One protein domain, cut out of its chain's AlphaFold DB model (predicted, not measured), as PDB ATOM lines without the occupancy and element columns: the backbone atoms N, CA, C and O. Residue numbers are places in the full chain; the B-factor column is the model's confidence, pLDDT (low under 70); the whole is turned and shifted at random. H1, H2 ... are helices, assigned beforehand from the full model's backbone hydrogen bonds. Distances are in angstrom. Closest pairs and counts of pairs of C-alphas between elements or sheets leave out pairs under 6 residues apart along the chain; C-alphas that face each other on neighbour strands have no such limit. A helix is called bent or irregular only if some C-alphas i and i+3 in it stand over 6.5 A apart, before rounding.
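Overview. This is residues 192 to 286 of the 325 residues of an uncharacterized protein of bacterium (UniProt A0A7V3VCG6). H3 and H2 fold back on each other as a long helical hairpin, and the shorter H1 crosses H2 on the side away from H3. The printed part has 95 residues, with three named helices in the order H1, H2, H3 and no named strand: all helix. It is loose, with a radius of gyration of the C-alphas of 15.8 A and spans of 51 by 25 by 18 A.

Along the chain. H3, residues 255 to 280, measures 35.6 A and ends at C-alpha 280 (-0.248, 53.012, -18.911). H2, residues 221 to 245, measures 36.8 A and is irregular: C-alphas 222 and 225 are 7.1 A apart. H1, residues 192 to 207, measures 22.3 A from C-alpha 192 (-0.597, 28.119, -24.763).

Arrangement. The hairpin helices H2 and H3 touch, closest at C-alphas 226 and 273, 5.7 A, at a shallow tilt of 26 degrees, opposite ways. H1 touches residues 226 to 235 of H2 alone, closest at C-alphas 197 and 231, 4.8 A, at a steep tilt of 55 degrees, opposite ways. H1 and H3 are close but not clearly touching. Every O i to N i+4 pair is within hydrogen-bond range in H1, 19 of 21 in H2 and 21 of 22 in H3.

Size, cuts and confidence. The printed part has no cut. Residues 208 to 220 form a long link. Residues 246 to 253, 282 to 284 and 286 have pLDDT under 70.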
ATOM      1  N   THR A 192       0.332  27.616 -23.742       91.62
ATOM      2  CA  THR A 192      -0.597  28.119 -24.763       91.62
ATOM      3  C   THR A 192      -1.748  28.919 -24.143       91.62
ATOM      4  O   THR A 192      -2.185  29.922 -24.715       91.62
ATOM      5  N   GLN A 193      -2.242  28.514 -22.966       93.31
ATOM      6  CA  GLN A 193      -3.245  29.289 -22.229       93.31
ATOM      7  C   GLN A 193      -2.648  30.592 -21.700       93.31
ATOM      8  O   GLN A 193      -3.273  31.641 -21.853       93.31
ATOM      9  N   PHE A 194      -1.434  30.556 -21.144       95.25
ATOM     10  CA  PHE A 194      -0.749  31.773 -20.709       95.25
ATOM     11  C   PHE A 194      -0.530  32.761 -21.848       95.25
ATOM     12  O   PHE A 194      -0.901  33.928 -21.713       95.25
ATOM     13  N   TYR A 195      -0.021  32.289 -22.984       95.62
ATOM     14  CA  TYR A 195       0.142  33.094 -24.187       95.62
ATOM     15  C   TYR A 195      -1.189  33.723 -24.622       95.62
ATOM     16  O   TYR A 195      -1.265  34.926 -24.853       95.62
ATOM     17  N   SER A 196      -2.270  32.939 -24.650       95.81
ATOM     18  CA  SER A 196      -3.600  33.435 -25.030       95.81
ATOM     19  C   SER A 196      -4.101  34.540 -24.090       95.81
ATOM     20  O   SER A 196      -4.664  35.535 -24.544       95.81
ATOM     21  N   TYR A 197      -3.880  34.414 -22.780       97.12
ATOM     22  CA  TYR A 197      -4.266  35.449 -21.816       97.12
ATOM     23  C   TYR A 197      -3.393  36.704 -21.899       97.12
ATOM     24  O   TYR A 197      -3.913  37.811 -21.743       97.12
ATOM     25  N   LEU A 198      -2.096  36.553 -22.179       97.00
ATOM     26  CA  LEU A 198      -1.211  37.680 -22.478       97.00
ATOM     27  C   LEU A 198      -1.651  38.398 -23.754       97.00
ATOM     28  O   LEU A 198      -1.681  39.627 -23.771       97.00
ATOM     29  N   GLN A 199      -2.057  37.657 -24.789       96.25
ATOM     30  CA  GLN A 199      -2.554  38.235 -26.036       96.25
ATOM     31  C   GLN A 199      -3.824  39.055 -25.790       96.25
ATOM     32  O   GLN A 199      -3.905  40.193 -26.234       96.25
ATOM     33  N   LEU A 200      -4.771  38.543 -24.995       96.00
ATOM     34  CA  LEU A 200      -5.966  39.306 -24.611       96.00
ATOM     35  C   LEU A 200      -5.619  40.596 -23.853       96.00
ATOM     36  O   LEU A 200      -6.256  41.630 -24.058       96.00
ATOM     37  N   ALA A 201      -4.612  40.554 -22.978       95.12
ATOM     38  CA  ALA A 201      -4.144  41.742 -22.273       95.12
ATOM     39  C   ALA A 201      -3.477  42.753 -23.224       95.12
ATOM     40  O   ALA A 201      -3.701  43.958 -23.088       95.12
ATOM     41  N   LEU A 202      -2.703  42.281 -24.203       94.88
ATOM     42  CA  LEU A 202      -2.084  43.110 -25.237       94.88
ATOM     43  C   LEU A 202      -3.133  43.756 -26.146       94.88
ATOM     44  O   LEU A 202      -3.066  44.958 -26.407       94.88
ATOM     45  N   ASP A 203      -4.152  43.003 -26.554       93.94
ATOM     46  CA  ASP A 203      -5.282  43.511 -27.335       93.94
ATOM     47  C   ASP A 203      -6.047  44.599 -26.556       93.94
ATOM     48  O   ASP A 203      -6.482  45.612 -27.118       93.94
ATOM     49  N   GLU A 204      -6.161  44.451 -25.233       92.12
ATOM     50  CA  GLU A 204      -6.733  45.483 -24.370       92.12
ATOM     51  C   GLU A 204      -5.882  46.760 -24.371       92.12
ATOM     52  O   GLU A 204      -6.446  47.845 -24.501       92.12
ATOM     53  N   ILE A 205      -4.548  46.665 -24.303       90.44
ATOM     54  CA  ILE A 205      -3.667  47.834 -24.473       90.44
ATOM     55  C   ILE A 205      -3.912  48.455 -25.847       90.44
ATOM     56  O   ILE A 205      -4.183  49.651 -25.941       90.44
ATOM     57  N   ASN A 206      -3.837  47.658 -26.909       89.50
ATOM     58  CA  ASN A 206      -3.921  48.119 -28.291       89.50
ATOM     59  C   ASN A 206      -5.244  48.814 -28.615       89.50
ATOM     60  O   ASN A 206      -5.249  49.829 -29.312       89.50
ATOM     61  N   SER A 207      -6.347  48.350 -28.029       88.19
ATOM     62  CA  SER A 207      -7.670  48.964 -28.185       88.19
ATOM     63  C   SER A 207      -7.861  50.268 -27.399       88.19
ATOM     64  O   SER A 207      -8.742  51.063 -27.740       88.19
ATOM     65  N   GLN A 208      -7.053  50.537 -26.366       83.62
ATOM     66  CA  GLN A 208      -7.140  51.801 -25.638       83.62
ATOM     67  C   GLN A 208      -6.583  52.971 -26.456       83.62
ATOM     68  O   GLN A 208      -5.483  52.854 -26.991       83.62
ATOM     69  N   PRO A 209      -7.259  54.135 -26.478       79.12
ATOM     70  CA  PRO A 209      -6.719  55.342 -27.092       79.12
ATOM     71  C   PRO A 209      -5.389  55.798 -26.454       79.12
ATOM     72  O   PRO A 209      -5.292  55.837 -25.226       79.12
ATOM     73  N   PRO A 210      -4.392  56.221 -27.255       82.44
ATOM     74  CA  PRO A 210      -4.341  56.102 -28.716       82.44
ATOM     75  C   PRO A 210      -4.247  54.639 -29.158       82.44
ATOM     76  O   PRO A 210      -3.455  53.890 -28.593       82.44
ATOM     77  N   ILE A 211      -5.043  54.249 -30.160       83.19
ATOM     78  CA  ILE A 211      -5.040  52.880 -30.699       83.19
ATOM     79  C   ILE A 211      -3.650  52.571 -31.259       83.19
ATOM     80  O   ILE A 211      -3.067  53.397 -31.961       83.19
ATOM     81  N   THR A 212      -3.134  51.394 -30.924       86.75
ATOM     82  CA  THR A 212      -1.811  50.901 -31.332       86.75
ATOM     83  C   THR A 212      -1.927  49.485 -31.882       86.75
ATOM     84  O   THR A 212      -2.953  48.833 -31.710       86.75
ATOM     85  N   ASP A 213      -0.871  49.009 -32.525       88.38
ATOM     86  CA  ASP A 213      -0.728  47.664 -33.086       88.38
ATOM     87  C   ASP A 213       0.510  46.950 -32.522       88.38
ATOM     88  O   ASP A 213       1.146  46.159 -33.218       88.38
ATOM     89  N   PHE A 214       0.841  47.229 -31.254       90.81
ATOM     90  CA  PHE A 214       1.990  46.629 -30.585       90.81
ATOM     91  C   PHE A 214       1.914  45.105 -30.618       90.81
ATOM     92  O   PHE A 214       0.851  44.510 -30.408       90.81
ATOM     93  N   LYS A 215       3.075  44.496 -30.805       91.94
ATOM     94  CA  LYS A 215       3.360  43.074 -30.663       91.94
ATOM     95  C   LYS A 215       4.234  42.867 -29.430       91.94
ATOM     96  O   LYS A 215       4.818  43.815 -28.909       91.94
ATOM     97  N   PHE A 216       4.372  41.632 -28.959       91.62
ATOM     98  CA  PHE A 216       5.220  41.352 -27.793       91.62
ATOM     99  C   PHE A 216       6.679  41.783 -27.998       91.62
ATOM    100  O   PHE A 216       7.374  42.080 -27.033       91.62
ATOM    101  N   GLU A 217       7.134  41.849 -29.248       88.31
ATOM    102  CA  GLU A 217       8.507  42.184 -29.617       88.31
ATOM    103  C   GLU A 217       8.818  43.680 -29.610       88.31
ATOM    104  O   GLU A 217       9.972  44.059 -29.408       88.31
ATOM    105  N   ASP A 218       7.823  44.523 -29.889       88.00
ATOM    106  CA  ASP A 218       7.988  45.974 -30.025       88.00
ATOM    107  C   ASP A 218       7.287  46.769 -28.915       88.00
ATOM    108  O   ASP A 218       7.505  47.979 -28.785       88.00
ATOM    109  N   LEU A 219       6.500  46.090 -28.076       87.56
ATOM    110  CA  LEU A 219       5.855  46.681 -26.921       87.56
ATOM    111  C   LEU A 219       6.905  47.196 -25.918       87.56
ATOM    112  O   LEU A 219       7.795  46.456 -25.489       87.56
ATOM    113  N   PRO A 220       6.789  48.454 -25.464       88.88
ATOM    114  CA  PRO A 220       7.632  48.975 -24.395       88.88
ATOM    115  C   PRO A 220       7.512  48.165 -23.096       88.88
ATOM    116  O   PRO A 220       6.414  47.941 -22.596       88.88
ATOM    117  N   GLN A 221       8.644  47.857 -22.459       89.31
ATOM    118  CA  GLN A 221       8.688  47.082 -21.202       89.31
ATOM    119  C   GLN A 221       7.908  47.717 -20.035       89.31
ATOM    120  O   GLN A 221       7.570  47.055 -19.058       89.31
ATOM    121  N   ALA A 222       7.572  49.009 -20.127       87.12
ATOM    122  CA  ALA A 222       6.686  49.671 -19.170       87.12
ATOM    123  C   ALA A 222       5.290  49.013 -19.082       87.12
ATOM    124  O   ALA A 222       4.593  49.196 -18.084       87.12
ATOM    125  N   PHE A 223       4.880  48.256 -20.106       90.25
ATOM    126  CA  PHE A 223       3.601  47.552 -20.160       90.25
ATOM    127  C   PHE A 223       3.630  46.152 -19.514       90.25
ATOM    128  O   PHE A 223       2.564  45.599 -19.235       90.25
ATOM    129  N   ASP A 224       4.809  45.596 -19.217       92.88
ATOM    130  CA  ASP A 224       4.991  44.203 -18.773       92.88
ATOM    131  C   ASP A 224       4.205  43.873 -17.502       92.88
ATOM    132  O   ASP A 224       3.554  42.828 -17.410       92.88
ATOM    133  N   ALA A 225       4.225  44.787 -16.526       91.38
ATOM    134  CA  ALA A 225       3.525  44.612 -15.256       91.38
ATOM    135  C   ALA A 225       2.008  44.500 -15.458       91.38
ATOM    136  O   ALA A 225       1.362  43.636 -14.866       91.38
ATOM    137  N   PHE A 226       1.440  45.330 -16.336       92.62
ATOM    138  CA  PHE A 226       0.017  45.270 -16.645       92.62
ATOM    139  C   PHE A 226      -0.342  44.022 -17.437       92.62
ATOM    140  O   PHE A 226      -1.328  43.379 -17.091       92.62
ATOM    141  N   LEU A 227       0.443  43.662 -18.460       94.75
ATOM    142  CA  LEU A 227       0.210  42.442 -19.235       94.75
ATOM    143  C   LEU A 227       0.167  41.220 -18.323       94.75
ATOM    144  O   LEU A 227      -0.805  40.466 -18.331       94.75
ATOM    145  N   THR A 228       1.194  41.079 -17.486       95.00
ATOM    146  CA  THR A 228       1.328  39.965 -16.549       95.00
ATOM    147  C   THR A 228       0.182  39.962 -15.541       95.00
ATOM    148  O   THR A 228      -0.469  38.937 -15.359       95.00
ATOM    149  N   MET A 229      -0.124  41.107 -14.921       93.81
ATOM    150  CA  MET A 229      -1.188  41.189 -13.919       93.81
ATOM    151  C   MET A 229      -2.566  40.926 -14.531       93.81
ATOM    152  O   MET A 229      -3.397  40.232 -13.947       93.81
ATOM    153  N   LYS A 230      -2.822  41.431 -15.738       94.75
ATOM    154  CA  LYS A 230      -4.085  41.206 -16.435       94.75
ATOM    155  C   LYS A 230      -4.235  39.743 -16.846       94.75
ATOM    156  O   LYS A 230      -5.279  39.154 -16.566       94.75
ATOM    157  N   ALA A 231      -3.201  39.135 -17.421       96.62
ATOM    158  CA  ALA A 231      -3.199  37.710 -17.726       96.62
ATOM    159  C   ALA A 231      -3.394  36.858 -16.459       96.62
ATOM    160  O   ALA A 231      -4.229  35.955 -16.452       96.62
ATOM    161  N   TYR A 232      -2.758  37.234 -15.346       96.19
ATOM    162  CA  TYR A 232      -2.972  36.613 -14.039       96.19
ATOM    163  C   TYR A 232      -4.437  36.694 -13.582       96.19
ATOM    164  O   TYR A 232      -4.994  35.691 -13.134       96.19
ATOM    165  N   THR A 233      -5.127  37.830 -13.776       95.19
ATOM    166  CA  THR A 233      -6.571  37.908 -13.475       95.19
ATOM    167  C   THR A 233      -7.409  36.940 -14.311       95.19
ATOM    168  O   THR A 233      -8.394  36.405 -13.800       95.19
ATOM    169  N   TYR A 234      -7.046  36.690 -15.574       96.00
ATOM    170  CA  TYR A 234      -7.739  35.702 -16.405       96.00
ATOM    171  C   TYR A 234      -7.491  34.277 -15.906       96.00
ATOM    172  O   TYR A 234      -8.455  33.524 -15.768       96.00
ATOM    173  N   CYS A 235      -6.253  33.940 -15.532       94.50
ATOM    174  CA  CYS A 235      -5.928  32.657 -14.910       94.50
ATOM    175  C   CYS A 235      -6.742  32.422 -13.630       94.50
ATOM    176  O   CYS A 235      -7.367  31.378 -13.481       94.50
ATOM    177  N   LEU A 236      -6.798  33.405 -12.724       92.94
ATOM    178  CA  LEU A 236      -7.558  33.279 -11.476       92.94
ATOM    179  C   LEU A 236      -9.062  33.094 -11.719       92.94
ATOM    180  O   LEU A 236      -9.697  32.288 -11.042       92.94
ATOM    181  N   LYS A 237      -9.635  33.803 -12.700       92.00
ATOM    182  CA  LYS A 237     -11.038  33.611 -13.103       92.00
ATOM    183  C   LYS A 237     -11.283  32.203 -13.633       92.00
ATOM    184  O   LYS A 237     -12.277  31.592 -13.256       92.00
ATOM    185  N   GLN A 238     -10.383  31.696 -14.473       91.69
ATOM    186  CA  GLN A 238     -10.475  30.339 -14.998       91.69
ATOM    187  C   GLN A 238     -10.379  29.304 -13.869       91.69
ATOM    188  O   GLN A 238     -11.257  28.457 -13.763       91.69
ATOM    189  N   ALA A 239      -9.403  29.430 -12.964       89.12
ATOM    190  CA  ALA A 239      -9.277  28.545 -11.805       89.12
ATOM    191  C   ALA A 239     -10.534  28.553 -10.921       89.12
ATOM    192  O   ALA A 239     -10.981  27.499 -10.481       89.12
ATOM    193  N   LEU A 240     -11.136  29.722 -10.675       87.50
ATOM    194  CA  LEU A 240     -12.389  29.822  -9.920       87.50
ATOM    195  C   LEU A 240     -13.547  29.102 -10.617       87.50
ATOM    196  O   LEU A 240     -14.288  28.378  -9.953       87.50
ATOM    197  N   LEU A 241     -13.692  29.274 -11.935       87.19
ATOM    198  CA  LEU A 241     -14.696  28.554 -12.722       87.19
ATOM    199  C   LEU A 241     -14.458  27.045 -12.658       87.19
ATOM    200  O   LEU A 241     -15.396  26.287 -12.421       87.19
ATOM    201  N   ASP A 242     -13.208  26.608 -12.795       85.25
ATOM    202  CA  ASP A 242     -12.873  25.191 -12.737       85.25
ATOM    203  C   ASP A 242     -13.131  24.608 -11.335       85.25
ATOM    204  O   ASP A 242     -13.710  23.538 -11.196       85.25
ATOM    205  N   ILE A 243     -12.844  25.326 -10.252       81.44
ATOM    206  CA  ILE A 243     -13.199  24.845  -8.905       81.44
ATOM    207  C   ILE A 243     -14.727  24.805  -8.701       81.44
ATOM    208  O   ILE A 243     -15.232  23.983  -7.928       81.44
ATOM    209  N   GLU A 244     -15.490  25.672  -9.371       78.25
ATOM    210  CA  GLU A 244     -16.957  25.651  -9.319       78.25
ATOM    211  C   GLU A 244     -17.529  24.404  -9.998       78.25
ATOM    212  O   GLU A 244     -18.304  23.665  -9.388       78.25
ATOM    213  N   PHE A 245     -17.106  24.132 -11.234       75.94
ATOM    214  CA  PHE A 245     -17.627  23.017 -12.028       75.94
ATOM    215  C   PHE A 245     -17.050  21.660 -11.624       75.94
ATOM    216  O   PHE A 245     -17.722  20.636 -11.753       75.94
ATOM    217  N   TRP A 246     -15.822  21.639 -11.110       68.62
ATOM    218  CA  TRP A 246     -15.088  20.418 -10.799       68.62
ATOM    219  C   TRP A 246     -14.947  20.191  -9.293       68.62
ATOM    220  O   TRP A 246     -14.019  19.515  -8.858       68.62
ATOM    221  N   ASN A 247     -15.895  20.695  -8.495       59.97
ATOM    222  CA  ASN A 247     -15.909  20.588  -7.028       59.97
ATOM    223  C   ASN A 247     -15.746  19.141  -6.498       59.97
ATOM    224  O   ASN A 247     -15.338  18.937  -5.362       59.97
ATOM    225  N   ASN A 248     -16.044  18.136  -7.332       57.66
ATOM    226  CA  ASN A 248     -15.920  16.711  -7.012       57.66
ATOM    227  C   ASN A 248     -14.583  16.070  -7.449       57.66
ATOM    228  O   ASN A 248     -14.406  14.867  -7.260       57.66
ATOM    229  N   ARG A 249     -13.654  16.808  -8.077       59.72
ATOM    230  CA  ARG A 249     -12.340  16.270  -8.470       59.72
ATOM    231  C   ARG A 249     -11.323  16.417  -7.339       59.72
ATOM    232  O   ARG A 249     -11.176  17.483  -6.756       59.72
ATOM    233  N   VAL A 250     -10.556  15.348  -7.114       58.34
ATOM    234  CA  VAL A 250      -9.560  15.188  -6.032       58.34
ATOM    235  C   VAL A 250      -8.397  16.196  -6.099       58.34
ATOM    236  O   VAL A 250      -7.642  16.324  -5.143       58.34
ATOM    237  N   ILE A 251      -8.263  16.959  -7.190       64.81
ATOM    238  CA  ILE A 251      -7.189  17.954  -7.352       64.81
ATOM    239  C   ILE A 251      -7.263  19.066  -6.289       64.81
ATOM    240  O   ILE A 251      -6.234  19.607  -5.893       64.81
ATOM    241  N   PHE A 252      -8.464  19.403  -5.808       65.12
ATOM    242  CA  PHE A 252      -8.660  20.464  -4.822       65.12
ATOM    243  C   PHE A 252      -9.176  19.864  -3.507       65.12
ATOM    244  O   PHE A 252     -10.377  19.634  -3.383       65.12
ATOM    245  N   PRO A 253      -8.305  19.602  -2.514       62.25
ATOM    246  CA  PRO A 253      -8.700  18.927  -1.275       62.25
ATOM    247  C   PRO A 253      -9.642  19.767  -0.397       62.25
ATOM    248  O   PRO A 253     -10.414  19.210   0.377       62.25
ATOM    249  N   GLU A 254      -9.617  21.099  -0.534       73.94
ATOM    250  CA  GLU A 254     -10.508  22.017   0.186       73.94
ATOM    251  C   GLU A 254     -11.033  23.142  -0.734       73.94
ATOM    252  O   GLU A 254     -10.576  24.291  -0.671       73.94
ATOM    253  N   PRO A 255     -12.009  22.844  -1.610       73.69
ATOM    254  CA  PRO A 255     -12.506  23.805  -2.592       73.69
ATOM    255  C   PRO A 255     -13.010  25.136  -1.992       73.69
ATOM    256  O   PRO A 255     -12.668  26.186  -2.543       73.69
ATOM    257  N   PRO A 256     -13.760  25.174  -0.865       75.62
ATOM    258  CA  PRO A 256     -14.258  26.435  -0.304       75.62
ATOM    259  C   PRO A 256     -13.154  27.388   0.183       75.62
ATOM    260  O   PRO A 256     -13.219  28.589  -0.091       75.62
ATOM    261  N   GLY A 257     -12.128  26.869   0.867       75.94
ATOM    262  CA  GLY A 257     -11.001  27.671   1.361       75.94
ATOM    263  C   GLY A 257     -10.160  28.250   0.219       75.94
ATOM    264  O   GLY A 257      -9.792  29.431   0.231       75.94
ATOM    265  N   ILE A 258      -9.944  27.450  -0.831       81.44
ATOM    266  CA  ILE A 258      -9.251  27.896  -2.044       81.44
ATOM    267  C   ILE A 258     -10.062  28.988  -2.754       81.44
ATOM    268  O   ILE A 258      -9.494  30.020  -3.111       81.44
ATOM    269  N   ARG A 259     -11.390  28.839  -2.892       83.69
ATOM    270  CA  ARG A 259     -12.254  29.877  -3.496       83.69
ATOM    271  C   ARG A 259     -12.134  31.221  -2.778       83.69
ATOM    272  O   ARG A 259     -12.039  32.252  -3.442       83.69
ATOM    273  N   GLY A 260     -12.130  31.231  -1.444       83.75
ATOM    274  CA  GLY A 260     -11.966  32.462  -0.660       83.75
ATOM    275  C   GLY A 260     -10.641  33.167  -0.957       83.75
ATOM    276  O   GLY A 260     -10.619  34.363  -1.259       83.75
ATOM    277  N   THR A 261      -9.548  32.402  -0.960       85.44
ATOM    278  CA  THR A 261      -8.201  32.910  -1.257       85.44
ATOM    279  C   THR A 261      -8.103  33.447  -2.687       85.44
ATOM    280  O   THR A 261      -7.657  34.576  -2.895       85.44
ATOM    281  N   LEU A 262      -8.585  32.688  -3.677       86.69
ATOM    282  CA  LEU A 262      -8.556  33.090  -5.085       86.69
ATOM    283  C   LEU A 262      -9.408  34.330  -5.362       86.69
ATOM    284  O   LEU A 262      -8.980  35.191  -6.123       86.69
ATOM    285  N   ASN A 263     -10.574  34.471  -4.726       89.62
ATOM    286  CA  ASN A 263     -11.390  35.682  -4.849       89.62
ATOM    287  C   ASN A 263     -10.678  36.919  -4.287       89.62
ATOM    288  O   ASN A 263     -10.759  37.998  -4.883       89.62
ATOM    289  N   SER A 264      -9.961  36.777  -3.169       89.81
ATOM    290  CA  SER A 264      -9.169  37.881  -2.613       89.81
ATOM    291  C   SER A 264      -8.027  38.278  -3.548       89.81
ATOM    292  O   SER A 264      -7.861  39.463  -3.839       89.81
ATOM    293  N   LEU A 265      -7.283  37.293  -4.066       90.44
ATOM    294  CA  LEU A 265      -6.201  37.529  -5.025       90.44
ATOM    295  C   LEU A 265      -6.730  38.155  -6.317       90.44
ATOM    296  O   LEU A 265      -6.145  39.107  -6.824       90.44
ATOM    297  N   LEU A 266      -7.873  37.682  -6.820       92.69
ATOM    298  CA  LEU A 266      -8.504  38.225  -8.018       92.69
ATOM    299  C   LEU A 266      -8.933  39.678  -7.815       92.69
ATOM    300  O   LEU A 266      -8.751  40.500  -8.715       92.69
ATOM    301  N   THR A 267      -9.499  40.001  -6.651       92.44
ATOM    302  CA  THR A 267      -9.922  41.368  -6.322       92.44
ATOM    303  C   THR A 267      -8.721  42.307  -6.290       92.44
ATOM    304  O   THR A 267      -8.756  43.351  -6.939       92.44
ATOM    305  N   GLN A 268      -7.643  41.904  -5.613       91.69
ATOM    306  CA  GLN A 268      -6.400  42.671  -5.548       91.69
ATOM    307  C   GLN A 268      -5.771  42.852  -6.938       91.69
ATOM    308  O   GLN A 268      -5.576  43.979  -7.383       91.69
ATOM    309  N   ALA A 269      -5.558  41.759  -7.676       90.88
ATOM    310  CA  ALA A 269      -4.973  41.794  -9.015       90.88
ATOM    311  C   ALA A 269      -5.804  42.639  -9.996       90.88
ATOM    312  O   ALA A 269      -5.256  43.362 -10.829       90.88
ATOM    313  N   SER A 270      -7.135  42.601  -9.887       90.62
ATOM    314  CA  SER A 270      -8.024  43.422 -10.720       90.62
ATOM    315  C   SER A 270      -7.914  44.912 -10.391       90.62
ATOM    316  O   SER A 270      -7.966  45.741 -11.304       90.62
ATOM    317  N   GLN A 271      -7.761  45.272  -9.113       91.19
ATOM    318  CA  GLN A 271      -7.545  46.658  -8.685       91.19
ATOM    319  C   GLN A 271      -6.185  47.180  -9.161       91.19
ATOM    320  O   GLN A 271      -6.118  48.271  -9.736       91.19
ATOM    321  N   ASP A 272      -5.134  46.374  -9.011       89.31
ATOM    322  CA  ASP A 272      -3.783  46.706  -9.464       89.31
ATOM    323  C   ASP A 272      -3.750  46.889 -10.986       89.31
ATOM    324  O   ASP A 272      -3.331  47.939 -11.478       89.31
ATOM    325  N   ALA A 273      -4.307  45.936 -11.742       88.25
ATOM    326  CA  ALA A 273      -4.400  46.028 -13.198       88.25
ATOM    327  C   ALA A 273      -5.207  47.257 -13.650       88.25
ATOM    328  O   ALA A 273      -4.824  47.926 -14.607       88.25
ATOM    329  N   THR A 274      -6.304  47.595 -12.965       88.31
ATOM    330  CA  THR A 274      -7.116  48.784 -13.292       88.31
ATOM    331  C   THR A 274      -6.348  50.080 -13.037       88.31
ATOM    332  O   THR A 274      -6.399  51.002 -13.854       88.31
ATOM    333  N   THR A 275      -5.604  50.142 -11.934       86.56
ATOM    334  CA  THR A 275      -4.768  51.298 -11.587       86.56
ATOM    335  C   THR A 275      -3.653  51.483 -12.611       86.56
ATOM    336  O   THR A 275      -3.483  52.583 -13.138       86.56
ATOM    337  N   MET A 276      -2.959  50.395 -12.963       86.25
ATOM    338  CA  MET A 276      -1.930  50.394 -14.003       86.25
ATOM    339  C   MET A 276      -2.513  50.842 -15.342       86.25
ATOM    340  O   MET A 276      -1.983  51.769 -15.946       86.25
ATOM    341  N   LYS A 277      -3.653  50.275 -15.763       83.12
ATOM    342  CA  LYS A 277      -4.350  50.619 -17.014       83.12
ATOM    343  C   LYS A 277      -4.602  52.119 -17.164       83.12
ATOM    344  O   LYS A 277      -4.409  52.668 -18.246       83.12
ATOM    345  N   GLY A 278      -5.028  52.790 -16.093       74.56
ATOM    346  CA  GLY A 278      -5.291  54.235 -16.105       74.56
ATOM    347  C   GLY A 278      -4.040  55.096 -16.315       74.56
ATOM    348  O   GLY A 278      -4.152  56.249 -16.724       74.56
ATOM    349  N   GLN A 279      -2.856  54.542 -16.058       75.75
ATOM    350  CA  GLN A 279      -1.569  55.238 -16.119       75.75
ATOM    351  C   GLN A 279      -0.712  54.804 -17.315       75.75
ATOM    352  O   GLN A 279       0.334  55.399 -17.572       75.75
ATOM    353  N   ILE A 280      -1.144  53.777 -18.049       74.69
ATOM    354  CA  ILE A 280      -0.248  53.012 -18.911       74.69
ATOM    355  C   ILE A 280       0.045  53.682 -20.252       74.69
ATOM    356  O   ILE A 280       1.192  53.726 -20.695       74.69
ATOM    357  N   LYS A 281      -0.974  54.275 -20.882       75.94
ATOM    358  CA  LYS A 281      -0.811  55.050 -22.114       75.94
ATOM    359  C   LYS A 281      -0.692  56.531 -21.780       75.94
ATOM    360  O   LYS A 281      -1.680  57.241 -21.601       75.94
ATOM    361  N   GLY A 282       0.552  56.992 -21.690       68.56
ATOM    362  CA  GLY A 282       0.876  58.409 -21.562       68.56
ATOM    363  C   GLY A 282       0.924  59.123 -22.916       68.56
ATOM    364  O   GLY A 282       0.892  58.511 -23.983       68.56
ATOM    365  N   ARG A 283       1.091  60.450 -22.883       64.69
ATOM    366  CA  ARG A 283       1.248  61.279 -24.096       64.69
ATOM    367  C   ARG A 283       2.455  60.893 -24.962       64.69
ATOM    368  O   ARG A 283       2.499  61.281 -26.119       64.69
ATOM    369  N   TRP A 284       3.406  60.141 -24.410       69.06
ATOM    370  CA  TRP A 284       4.597  59.644 -25.100       69.06
ATOM    371  C   TRP A 284       4.293  58.577 -26.167       69.06
ATOM    372  O   TRP A 284       5.114  58.371 -27.050       69.06
ATOM    373  N   VAL A 285       3.120  57.932 -26.114       71.88
ATOM    374  CA  VAL A 285       2.675  56.944 -27.119       71.88
ATOM    375  C   VAL A 285       2.199  57.630 -28.412       71.88
ATOM    376  O   VAL A 285       2.091  57.006 -29.462       71.88
ATOM    377  N   LEU A 286       1.915  58.937 -28.360       63.44
ATOM    378  CA  LEU A 286       1.535  59.715 -29.534       63.44
ATOM    379  C   LEU A 286       2.789  60.105 -30.323       63.44
ATOM    380  O   LEU A 286       3.582  60.928 -29.865       63.44
TER     381      LEU A 286